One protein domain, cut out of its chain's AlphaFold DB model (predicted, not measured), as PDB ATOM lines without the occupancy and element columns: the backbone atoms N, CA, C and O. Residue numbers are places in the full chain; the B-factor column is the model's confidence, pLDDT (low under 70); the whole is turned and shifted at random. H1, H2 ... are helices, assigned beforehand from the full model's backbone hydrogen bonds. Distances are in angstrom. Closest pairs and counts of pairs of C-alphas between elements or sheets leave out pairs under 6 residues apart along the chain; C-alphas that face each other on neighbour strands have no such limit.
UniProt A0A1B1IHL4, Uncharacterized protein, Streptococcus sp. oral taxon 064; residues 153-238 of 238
ATOM      1  N   GLY A 153     127.614 118.908  81.763       84.50
ATOM      2  CA  GLY A 153     127.201 119.047  80.369       84.50
ATOM      3  C   GLY A 153     125.681 119.061  80.214       84.50
ATOM      4  O   GLY A 153     125.155 119.980  79.591       84.50
ATOM      5  N   GLU A 154     124.994 118.100  80.829       85.69
ATOM      6  CA  GLU A 154     123.526 118.003  80.834       85.69
ATOM      7  C   GLU A 154     122.885 119.205  81.542       85.69
ATOM      8  O   GLU A 154     121.969 119.823  81.002       85.69
ATOM      9  N   ASP A 155     123.442 119.636  82.676       88.62
ATOM     10  CA  ASP A 155     123.027 120.860  83.373       88.62
ATOM     11  C   ASP A 155     123.177 122.106  82.492       88.62
ATOM     12  O   ASP A 155     122.367 123.037  82.529       88.62
ATOM     13  N   ARG A 156     124.253 122.169  81.699       89.88
ATOM     14  CA  ARG A 156     124.474 123.278  80.769       89.88
ATOM     15  C   ARG A 156     123.452 123.273  79.642       89.88
ATOM     16  O   ARG A 156     123.067 124.364  79.226       89.88
ATOM     17  N   GLU A 157     123.060 122.106  79.145       91.75
ATOM     18  CA  GLU A 157     122.053 122.003  78.091       91.75
ATOM     19  C   GLU A 157     120.663 122.347  78.628       91.75
ATOM     20  O   GLU A 157     120.042 123.269  78.108       91.75
ATOM     21  N   THR A 158     120.277 121.774  79.770       92.75
ATOM     22  CA  THR A 158     119.042 122.119  80.499       92.75
ATOM     23  C   THR A 158     118.936 123.628  80.725       92.75
ATOM     24  O   THR A 158     117.917 124.253  80.436       92.75
ATOM     25  N   ARG A 159     120.033 124.271  81.155       94.38
ATOM     26  CA  ARG A 159     120.065 125.731  81.293       94.38
ATOM     27  C   ARG A 159     119.793 126.447  79.973       94.38
ATOM     28  O   ARG A 159     119.082 127.443  79.986       94.38
ATOM     29  N   LYS A 160     120.390 126.022  78.857       95.50
ATOM     30  CA  LYS A 160     120.143 126.675  77.559       95.50
ATOM     31  C   LYS A 160     118.685 126.535  77.151       95.50
ATOM     32  O   LYS A 160     118.117 127.522  76.700       95.50
ATOM     33  N   GLU A 161     118.100 125.357  77.330       96.31
ATOM     34  CA  GLU A 161     116.697 125.105  77.006       96.31
ATOM     35  C   GLU A 161     115.766 126.021  77.808       96.31
ATOM     36  O   GLU A 161     114.966 126.743  77.216       96.31
ATOM     37  N   ILE A 162     115.954 126.093  79.133       96.75
ATOM     38  CA  ILE A 162     115.207 127.010  80.010       96.75
ATOM     39  C   ILE A 162     115.376 128.461  79.542       96.75
ATOM     40  O   ILE A 162     114.412 129.218  79.462       96.75
ATOM     41  N   MET A 163     116.604 128.871  79.217       96.50
ATOM     42  CA  MET A 163     116.884 130.246  78.795       96.50
ATOM     43  C   MET A 163     116.240 130.581  77.447       96.50
ATOM     44  O   MET A 163     115.716 131.683  77.295       96.50
ATOM     45  N   HIS A 164     116.247 129.651  76.490       97.62
ATOM     46  CA  HIS A 164     115.532 129.807  75.225       97.62
ATOM     47  C   HIS A 164     114.026 129.880  75.451       97.62
ATOM     48  O   HIS A 164     113.400 130.812  74.963       97.62
ATOM     49  N   PHE A 165     113.469 129.013  76.295       97.50
ATOM     50  CA  PHE A 165     112.052 129.049  76.638       97.50
ATOM     51  C   PHE A 165     111.624 130.386  77.257       97.50
ATOM     52  O   PHE A 165     110.612 130.952  76.846       97.50
ATOM     53  N   ILE A 166     112.418 130.939  78.183       97.06
ATOM     54  CA  ILE A 166     112.186 132.278  78.751       97.06
ATOM     55  C   ILE A 166     112.182 133.349  77.654       97.06
ATOM     56  O   ILE A 166     111.381 134.281  77.704       97.06
ATOM     57  N   ILE A 167     113.097 133.256  76.684       96.12
ATOM     58  CA  ILE A 167     113.203 134.228  75.592       96.12
ATOM     59  C   ILE A 167     112.014 134.127  74.642       96.12
ATOM     60  O   ILE A 167     111.400 135.154  74.359       96.12
ATOM     61  N   ASP A 168     111.706 132.919  74.188       97.44
ATOM     62  CA  ASP A 168     110.724 132.652  73.140       97.44
ATOM     63  C   ASP A 168     109.289 132.907  73.620       97.44
ATOM     64  O   ASP A 168     108.435 133.294  72.825       97.44
ATOM     65  N   ASN A 169     109.038 132.757  74.925       96.12
ATOM     66  CA  ASN A 169     107.727 132.978  75.548       96.12
ATOM     67  C   ASN A 169     107.632 134.304  76.322       96.12
ATOM     68  O   ASN A 169     106.644 134.542  77.008       96.12
ATOM     69  N   ASP A 170     108.660 135.152  76.228       95.06
ATOM     70  CA  ASP A 170     108.761 136.446  76.911       95.06
ATOM     71  C   ASP A 170     108.436 136.400  78.415       95.06
ATOM     72  O   ASP A 170     107.696 137.220  78.959       95.06
ATOM     73  N   ILE A 171     109.006 135.414  79.108       96.00
ATOM     74  CA  ILE A 171     108.759 135.233  80.537       96.00
ATOM     75  C   ILE A 171     109.485 136.327  81.326       96.00
ATOM     76  O   ILE A 171     110.718 136.425  81.321       96.00
ATOM     77  N   VAL A 172     108.701 137.134  82.039       96.06
ATOM     78  CA  VAL A 172     109.172 138.257  82.867       96.06
ATOM     79  C   VAL A 172     108.923 138.053  84.362       96.06
ATOM     80  O   VAL A 172     109.424 138.830  85.173       96.06
ATOM     81  N   GLU A 173     108.227 136.985  84.748       96.06
ATOM     82  CA  GLU A 173     108.026 136.602  86.145       96.06
ATOM     83  C   GLU A 173     108.544 135.191  86.413       96.06
ATOM     84  O   GLU A 173     108.357 134.261  85.634       96.06
ATOM     85  N   PHE A 174     109.246 135.029  87.537       96.00
ATOM     86  CA  PHE A 174     109.839 133.738  87.890       96.00
ATOM     87  C   PHE A 174     108.774 132.711  88.299       96.00
ATOM     88  O   PHE A 174     108.977 131.522  88.088       96.00
ATOM     89  N   ALA A 175     107.648 133.169  88.860       96.00
ATOM     90  CA  ALA A 175     106.531 132.304  89.235       96.00
ATOM     91  C   ALA A 175     105.953 131.581  88.011       96.00
ATOM     92  O   ALA A 175     105.871 130.360  88.033       96.00
ATOM     93  N   ASP A 176     105.694 132.308  86.920       96.50
ATOM     94  CA  ASP A 176     105.171 131.745  85.668       96.50
ATOM     95  C   ASP A 176     106.073 130.626  85.122       96.50
ATOM     96  O   ASP A 176     105.594 129.592  84.655       96.50
ATOM     97  N   LEU A 177     107.397 130.804  85.218       96.88
ATOM     98  CA  LEU A 177     108.358 129.775  84.822       96.88
ATOM     99  C   LEU A 177     108.270 128.529  85.714       96.88
ATOM    100  O   LEU A 177     108.282 127.414  85.199       96.88
ATOM    101  N   VAL A 178     108.209 128.711  87.036       96.12
ATOM    102  CA  VAL A 178     108.128 127.602  88.001       96.12
ATOM    103  C   VAL A 178     106.819 126.834  87.832       96.12
ATOM    104  O   VAL A 178     106.839 125.613  87.722       96.12
ATOM    105  N   GLU A 179     105.690 127.535  87.743       96.00
ATOM    106  CA  GLU A 179     104.369 126.930  87.548       96.00
ATOM    107  C   GLU A 179     104.301 126.117  86.251       96.00
ATOM    108  O   GLU A 179     103.762 125.011  86.244       96.00
ATOM    109  N   TYR A 180     104.917 126.614  85.172       96.38
ATOM    110  CA  TYR A 180     105.058 125.849  83.937       96.38
ATOM    111  C   TYR A 180     105.882 124.568  84.142       96.38
ATOM    112  O   TYR A 180     105.459 123.490  83.719       96.38
ATOM    113  N   CYS A 181     107.045 124.659  84.797       95.75
ATOM    114  CA  CYS A 181     107.930 123.506  84.994       95.75
ATOM    115  C   CYS A 181     107.270 122.415  85.847       95.75
ATOM    116  O   CYS A 181     107.321 121.248  85.468       95.75
ATOM    117  N   LEU A 182     106.558 122.792  86.913       92.94
ATOM    118  CA  LEU A 182     105.845 121.854  87.789       92.94
ATOM    119  C   LEU A 182     104.820 120.977  87.051       92.94
ATOM    120  O   LEU A 182     104.538 119.863  87.485       92.94
ATOM    121  N   VAL A 183     104.245 121.472  85.952       93.94
ATOM    122  CA  VAL A 183     103.230 120.742  85.175       93.94
ATOM    123  C   VAL A 183     103.837 120.037  83.962       93.94
ATOM    124  O   VAL A 183     103.357 118.975  83.564       93.94
ATOM    125  N   HIS A 184     104.866 120.624  83.352       93.00
ATOM    126  CA  HIS A 184     105.316 120.228  82.018       93.00
ATOM    127  C   HIS A 184     106.743 119.682  81.957       93.00
ATOM    128  O   HIS A 184     107.075 119.024  80.971       93.00
ATOM    129  N   ASN A 185     107.599 119.955  82.947       90.12
ATOM    130  CA  ASN A 185     109.002 119.546  82.909       90.12
ATOM    131  C   ASN A 185     109.642 119.468  84.311       90.12
ATOM    132  O   ASN A 185     110.236 120.433  84.795       90.12
ATOM    133  N   GLU A 186     109.575 118.283  84.923       87.00
ATOM    134  CA  GLU A 186     110.161 117.987  86.242       87.00
ATOM    135  C   GLU A 186     111.688 118.179  86.267       87.00
ATOM    136  O   GLU A 186     112.239 118.704  87.228       87.00
ATOM    137  N   THR A 187     112.390 117.857  85.173       87.88
ATOM    138  CA  THR A 187     113.844 118.068  85.075       87.88
ATOM    139  C   THR A 187     114.213 119.549  85.138       87.88
ATOM    140  O   THR A 187     115.208 119.926  85.762       87.88
ATOM    141  N   TRP A 188     113.424 120.412  84.494       94.00
ATOM    142  CA  TRP A 188     113.631 121.852  84.598       94.00
ATOM    143  C   TRP A 188     113.290 122.358  85.997       94.00
ATOM    144  O   TRP A 188     114.033 123.192  86.505       94.00
ATOM    145  N   ASP A 189     112.236 121.845  86.637       93.62
ATOM    146  CA  ASP A 189     111.895 122.203  88.021       93.62
ATOM    147  C   ASP A 189     113.051 121.901  88.990       93.62
ATOM    148  O   ASP A 189     113.545 122.805  89.675       93.62
ATOM    149  N   ASP A 190     113.596 120.683  88.939       88.88
ATOM    150  CA  ASP A 190     114.776 120.287  89.712       88.88
ATOM    151  C   ASP A 190     115.973 121.211  89.441       88.88
ATOM    152  O   ASP A 190     116.689 121.640  90.359       88.88
ATOM    153  N   TYR A 191     116.203 121.561  88.172       92.00
ATOM    154  CA  TYR A 191     117.271 122.486  87.806       92.00
ATOM    155  C   TYR A 191     117.044 123.881  88.406       92.00
ATOM    156  O   TYR A 191     117.987 124.481  88.937       92.00
ATOM    157  N   LEU A 192     115.815 124.403  88.346       93.06
ATOM    158  CA  LEU A 192     115.439 125.712  88.880       93.06
ATOM    159  C   LEU A 192     115.583 125.771  90.399       93.06
ATOM    160  O   LEU A 192     116.127 126.758  90.909       93.06
ATOM    161  N   ALA A 193     115.156 124.730  91.114       89.31
ATOM    162  CA  ALA A 193     115.288 124.629  92.564       89.31
ATOM    163  C   ALA A 193     116.760 124.697  93.007       89.31
ATOM    164  O   ALA A 193     117.094 125.340  94.003       89.31
ATOM    165  N   ASN A 194     117.666 124.114  92.218       87.69
ATOM    166  CA  ASN A 194     119.102 124.110  92.501       87.69
ATOM    167  C   ASN A 194     119.857 125.346  91.964       87.69
ATOM    168  O   ASN A 194     120.934 125.674  92.463       87.69
ATOM    169  N   ASN A 195     119.312 126.060  90.971       90.19
ATOM    170  CA  ASN A 195     119.970 127.186  90.282       90.19
ATOM    171  C   ASN A 195     119.158 128.495  90.332       90.19
ATOM    172  O   ASN A 195     119.307 129.376  89.476       90.19
ATOM    173  N   THR A 196     118.317 128.653  91.359       92.88
ATOM    174  CA  THR A 196     117.290 129.705  91.449       92.88
ATOM    175  C   THR A 196     117.842 131.114  91.253       92.88
ATOM    176  O   THR A 196     117.253 131.915  90.531       92.88
ATOM    177  N   LEU A 197     118.981 131.444  91.874       94.12
ATOM    178  CA  LEU A 197     119.514 132.809  91.868       94.12
ATOM    179  C   LEU A 197     119.855 133.297  90.453       94.12
ATOM    180  O   LEU A 197     119.533 134.431  90.103       94.12
ATOM    181  N   TYR A 198     120.490 132.449  89.642       93.50
ATOM    182  CA  TYR A 198     120.878 132.806  88.279       93.50
ATOM    183  C   TYR A 198     119.643 133.095  87.417       93.50
ATOM    184  O   TYR A 198     119.550 134.157  86.799       93.50
ATOM    185  N   ILE A 199     118.667 132.182  87.439       94.69
ATOM    186  CA  ILE A 199     117.460 132.278  86.614       94.69
ATOM    187  C   ILE A 199     116.572 133.435  87.077       94.69
ATOM    188  O   ILE A 199     116.183 134.277  86.269       94.69
ATOM    189  N   LYS A 200     116.327 133.557  88.386       95.62
ATOM    190  CA  LYS A 200     115.530 134.649  88.958       95.62
ATOM    191  C   LYS A 200     116.114 136.022  88.626       95.62
ATOM    192  O   LYS A 200     115.358 136.938  88.295       95.62
ATOM    193  N   ASN A 201     117.437 136.180  88.697       96.56
ATOM    194  CA  ASN A 201     118.096 137.440  88.353       96.56
ATOM    195  C   ASN A 201     117.954 137.763  86.863       96.56
ATOM    196  O   ASN A 201     117.704 138.918  86.517       96.56
ATOM    197  N   TYR A 202     118.069 136.761  85.989       96.25
ATOM    198  CA  TYR A 202     117.859 136.950  84.557       96.25
ATOM    199  C   TYR A 202     116.419 137.382  84.242       96.25
ATOM    200  O   TYR A 202     116.224 138.407  83.589       96.25
ATOM    201  N   VAL A 203     115.422 136.668  84.772       96.75
ATOM    202  CA  VAL A 203     113.996 136.992  84.586       96.75
ATOM    203  C   VAL A 203     113.676 138.386  85.135       96.75
ATOM    204  O   VAL A 203     113.095 139.216  84.440       96.75
ATOM    205  N   SER A 204     114.168 138.709  86.336       95.31
ATOM    206  CA  SER A 204     114.010 140.047  86.921       95.31
ATOM    207  C   SER A 204     114.646 141.130  86.043       95.31
ATOM    208  O   SER A 204     114.057 142.190  85.852       95.31
ATOM    209  N   SER A 205     115.831 140.873  85.480       96.56
ATOM    210  CA  SER A 205     116.510 141.802  84.570       96.56
ATOM    211  C   SER A 205     115.716 142.046  83.285       96.56
ATOM    212  O   SER A 205     115.669 143.189  82.823       96.56
ATOM    213  N   ARG A 206     115.060 141.016  82.729       95.00
ATOM    214  CA  ARG A 206     114.140 141.175  81.590       95.00
ATOM    215  C   ARG A 206     112.964 142.071  81.954       95.00
ATOM    216  O   ARG A 206     112.776 143.094  81.307       95.00
ATOM    217  N   ARG A 207     112.280 141.774  83.062       95.06
ATOM    218  CA  ARG A 207     111.170 142.596  83.561       95.06
ATOM    219  C   ARG A 207     111.547 144.067  83.700       95.06
ATOM    220  O   ARG A 207     110.820 144.933  83.227       95.06
ATOM    221  N   PHE A 208     112.691 144.360  84.322       95.69
ATOM    222  CA  PHE A 208     113.168 145.739  84.462       95.69
ATOM    223  C   PHE A 208     113.423 146.403  83.108       95.69
ATOM    224  O   PHE A 208     113.023 147.547  82.906       95.69
ATOM    225  N   ARG A 209     114.045 145.686  82.166       94.12
ATOM    226  CA  ARG A 209     114.279 146.182  80.805       94.12
ATOM    227  C   ARG A 209     112.971 146.508  80.087       94.12
ATOM    228  O   ARG A 209     112.902 147.525  79.404       94.12
ATOM    229  N   ASP A 210     111.948 145.677  80.240       92.56
ATOM    230  CA  ASP A 210     110.666 145.880  79.563       92.56
ATOM    231  C   ASP A 210     109.838 146.996  80.198       92.56
ATOM    232  O   ASP A 210     109.184 147.751  79.479       92.56
ATOM    233  N   ILE A 211     109.910 147.162  81.523       94.12
ATOM    234  CA  ILE A 211     109.335 148.323  82.214       94.12
ATOM    235  C   ILE A 211     109.983 149.615  81.708       94.12
ATOM    236  O   ILE A 211     109.260 150.544  81.351       94.12
ATOM    237  N   GLU A 212     111.318 149.673  81.625       94.50
ATOM    238  CA  GLU A 212     112.002 150.893  81.178       94.50
ATOM    239  C   GLU A 212     111.659 151.222  79.722       94.50
ATOM    240  O   GLU A 212     111.294 152.353  79.420       94.50
ATOM    241  N   ARG A 213     111.632 150.219  78.833       93.75
ATOM    242  CA  ARG A 213     111.199 150.398  77.436       93.75
ATOM    243  C   ARG A 213     109.777 150.943  77.323       93.75
ATOM    244  O   ARG A 213     109.517 151.822  76.504       93.75
ATOM    245  N   LYS A 214     108.840 150.420  78.123       93.69
ATOM    246  CA  LYS A 214     107.448 150.900  78.140       93.69
ATOM    247  C   LYS A 214     107.374 152.346  78.627       93.69
ATOM    248  O   LYS A 214     106.698 153.156  78.002       93.69
ATOM    249  N   ARG A 215     108.117 152.675  79.684       95.12
ATOM    250  CA  ARG A 215     108.206 154.029  80.238       95.12
ATOM    251  C   ARG A 215     108.791 155.027  79.237       95.12
ATOM    252  O   ARG A 215     108.240 156.111  79.073       95.12
ATOM    253  N   GLU A 216     109.875 154.670  78.553       95.44
ATOM    254  CA  GLU A 216     110.478 155.493  77.496       95.44
ATOM    255  C   GLU A 216     109.483 155.751  76.356       95.44
ATOM    256  O   GLU A 216     109.294 156.897  75.947       95.44
ATOM    257  N   ALA A 217     108.769 154.713  75.907       94.88
ATOM    258  CA  ALA A 217     107.747 154.839  74.869       94.88
ATOM    259  C   ALA A 217     106.550 155.710  75.301       94.88
ATOM    260  O   ALA A 217     105.966 156.420  74.482       94.88
ATOM    261  N   GLU A 218     106.155 155.668  76.577       95.56
ATOM    262  CA  GLU A 218     105.120 156.551  77.129       95.56
ATOM    263  C   GLU A 218     105.583 158.011  77.192       95.56
ATOM    264  O   GLU A 218     104.843 158.902  76.771       95.56
ATOM    265  N   LEU A 219     106.816 158.263  77.644       95.50
ATOM    266  CA  LEU A 219     107.402 159.607  77.687       95.50
ATOM    267  C   LEU A 219     107.511 160.230  76.290       95.50
ATOM    268  O   LEU A 219     107.193 161.407  76.114       95.50
ATOM    269  N   GLU A 220     107.910 159.447  75.287       95.69
ATOM    270  CA  GLU A 220     107.971 159.907  73.899       95.69
ATOM    271  C   GLU A 220     106.583 160.311  73.377       95.69
ATOM    272  O   GLU A 220     106.418 161.402  72.824       95.69
ATOM    273  N   LYS A 221     105.555 159.487  73.630       95.56
ATOM    274  CA  LYS A 221     104.161 159.809  73.278       95.56
ATOM    275  C   LYS A 221     103.672 161.085  73.962       95.56
ATOM    276  O   LYS A 221     103.030 161.910  73.312       95.56
ATOM    277  N   MET A 222     103.973 161.261  75.250       95.19
ATOM    278  CA  MET A 222     103.604 162.472  75.990       95.19
ATOM    279  C   MET A 222     104.282 163.717  75.411       95.19
ATOM    280  O   MET A 222     103.614 164.727  75.210       95.19
ATOM    281  N   SER A 223     105.570 163.635  75.062       95.94
ATOM    282  CA  SER A 223     106.301 164.759  74.463       95.94
ATOM    283  C   SER A 223     105.723 165.191  73.110       95.94
ATOM    284  O   SER A 223     105.654 166.385  72.815       95.94
ATOM    285  N   ILE A 224     105.290 164.236  72.280       95.56
ATOM    286  CA  ILE A 224     104.614 164.532  71.008       95.56
ATOM    287  C   ILE A 224     103.289 165.256  71.274       95.56
ATOM    288  O   ILE A 224     103.044 166.318  70.702       95.56
ATOM    289  N   LEU A 225     102.477 164.739  72.201       95.62
ATOM    290  CA  LEU A 225     101.190 165.339  72.552       95.62
ATOM    291  C   LEU A 225     101.340 166.773  73.088       95.62
ATOM    292  O   LEU A 225     100.544 167.648  72.751       95.62
ATOM    293  N   GLU A 226     102.365 167.036  73.900       95.38
ATOM    294  CA  GLU A 226     102.663 168.379  74.407       95.38
ATOM    295  C   GLU A 226     102.981 169.369  73.279       95.38
ATOM    296  O   GLU A 226     102.467 170.492  73.285       95.38
ATOM    297  N   LYS A 227     103.772 168.950  72.280       95.06
ATOM    298  CA  LYS A 227     104.080 169.774  71.099       95.06
ATOM    299  C   LYS A 227     102.826 170.081  70.284       95.06
ATOM    300  O   LYS A 227     102.626 171.233  69.896       95.06
ATOM    301  N   ASP A 228     101.965 169.087  70.075       94.88
ATOM    302  CA  ASP A 228     100.712 169.254  69.332       94.88
ATOM    303  C   ASP A 228      99.754 170.220  70.046       94.88
ATOM    304  O   ASP A 228      99.152 171.100  69.421       94.88
ATOM    305  N   ILE A 229      99.643 170.117  71.375       95.19
ATOM    306  CA  ILE A 229      98.839 171.036  72.191       95.19
ATOM    307  C   ILE A 229      99.359 172.473  72.070       95.19
ATOM    308  O   ILE A 229      98.558 173.406  71.951       95.19
ATOM    309  N   GLU A 230     100.675 172.673  72.106       94.62
ATOM    310  CA  GLU A 230     101.269 174.007  72.002       94.62
ATOM    311  C   GLU A 230     101.058 174.617  70.607       94.62
ATOM    312  O   GLU A 230     100.665 175.783  70.487       94.62
ATOM    313  N   ALA A 231     101.188 173.808  69.550       93.19
ATOM    314  CA  ALA A 231     100.858 174.217  68.188       93.19
ATOM    315  C   ALA A 231      99.387 174.670  68.081       93.19
ATOM    316  O   ALA A 231      99.110 175.773  67.609       93.19
ATOM    317  N   LEU A 232      98.439 173.898  68.623       93.19
ATOM    318  CA  LEU A 232      97.014 174.257  68.614       93.19
ATOM    319  C   LEU A 232      96.705 175.538  69.406       93.19
ATOM    320  O   LEU A 232      95.864 176.342  68.988       93.19
ATOM    321  N   LYS A 233      97.369 175.753  70.549       92.69
ATOM    322  CA  LYS A 233      97.215 176.986  71.339       92.69
ATOM    323  C   LYS A 233      97.700 178.215  70.580       92.69
ATOM    324  O   LYS A 233      97.051 179.255  70.665       92.69
ATOM    325  N   SER A 234      98.813 178.104  69.852       88.88
ATOM    326  CA  SER A 234      99.332 179.216  69.049       88.88
ATOM    327  C   SER A 234      98.405 179.563  67.879       88.88
ATOM    328  O   SER A 234      98.137 180.739  67.655       88.88
ATOM    329  N   MET A 235      97.800 178.563  67.225       86.38
ATOM    330  CA  MET A 235      96.815 178.773  66.155       86.38
ATOM    331  C   MET A 235      95.523 179.449  66.630       86.38
ATOM    332  O   MET A 235      94.944 180.227  65.888       86.38
ATOM    333  N   LYS A 236      95.059 179.176  67.857       79.69
ATOM    334  CA  LYS A 236      93.856 179.827  68.420       79.69
ATOM    335  C   LYS A 236      94.072 181.280  68.861       79.69
ATOM    336  O   LYS A 236      93.099 181.951  69.191       79.69
ATOM    337  N   ARG A 237      95.327 181.729  68.967       70.62
ATOM    338  CA  ARG A 237      95.689 183.098  69.377       70.62
ATOM    339  C   ARG A 237      95.980 184.029  68.193       70.62
ATOM    340  O   ARG A 237      96.126 185.224  68.432       70.62
ATOM    341  N   ALA A 238      96.091 183.488  66.980       58.88
ATOM    342  CA  ALA A 238      96.232 184.228  65.725       58.88
ATOM    343  C   ALA A 238      94.855 184.505  65.106       58.88
ATOM    344  O   ALA A 238      94.713 185.579  64.482       58.88
TER     345      ALA A 238
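AT A GLANCE: This is residues 153 to 238 of the 238 residues of an uncharacterized protein of Streptococcus sp. oral taxon 064 (UniProt A0A1B1IHL4). One long helix, H4, has a small compact head of three short helices, H1, H2 and H3, gathered about its first turns, and from residue 211 on it sticks out of that head as a straight, free arm. In the head, H2 and H3 make a helical hairpin, and H1 runs the same way as H4 at a shallow tilt. The printed part has 86 residues with four named helices, in the order H1, H2, H3, H4, and no named strand; its class is all helix. The whole is extended, with a radius of gyration of the C-alphas of 21.5 A and spans of 73 by 23 by 18 A, and the arm makes the length.

IN THESE COORDINATES: H4 holds residues 196 to 235 and measures 58.9 A, from C-alpha 196 at (117.290, 129.705, 91.449) to C-alpha 235 at (96.815, 178.773, 66.155). H1, residues 153 to 168, begins at C-alpha 153 at (127.201, 119.047, 80.369) and is 22.6 A long. H2, residues 174 to 184, is 15.4 A long. H3, residues 186 to 194, is 12.5 A long.

HOW THE PARTS SIT: H4 touches H2 with residues 199 to 204 alone, at a steep tilt of 53 degrees, opposite ways; their closest C-alphas, those of Phe 174 and Lys 200, are 5.9 A apart. H4 and H3 are close but not clearly touching, about perpendicular at 88 degrees, with the C-alphas of Leu 192 and Ile 199 closest at 7.2 A. H4 and H1 are close but not clearly touching, at a shallow tilt of 20 degrees, the same way; the closest C-alphas are those of Ile 166 and Val 203, at 7.7 A. H2 and H3 touch in their hairpin at a shallow tilt of 34 degrees, only just short of steep, with the C-alphas of Cys 181 and Asp 189 closest at 5.2 A. H1 touches H3 with residues 155 to 162 alone, about perpendicular at 81 degrees, and the closest C-alphas are those of Thr 158 and Trp 188, at 6.8 A. H1 and H2 are close but not clearly touching, with the C-alphas of Ile 166 and Leu 177 closest at 7.6 A. Every O i to N i+4 pair is within hydrogen-bond range in H1, H3 and H4, and 6 of 7 are in H2.

THE WHOLE: The two C-alphas farthest apart, those of Gly 153 and Ala 238, are 73.6 A apart. Residues 211 to 238, of which 211 to 235 belong to H4, stand free; the body without them has 58 residues and spans 30 by 24 by 20 A. The printed part has no cut, and the three links between the helices are tight. Mean pLDDT of the printed part is 93.1, and Ala 238, the chain's last residue, is the one residue under 70.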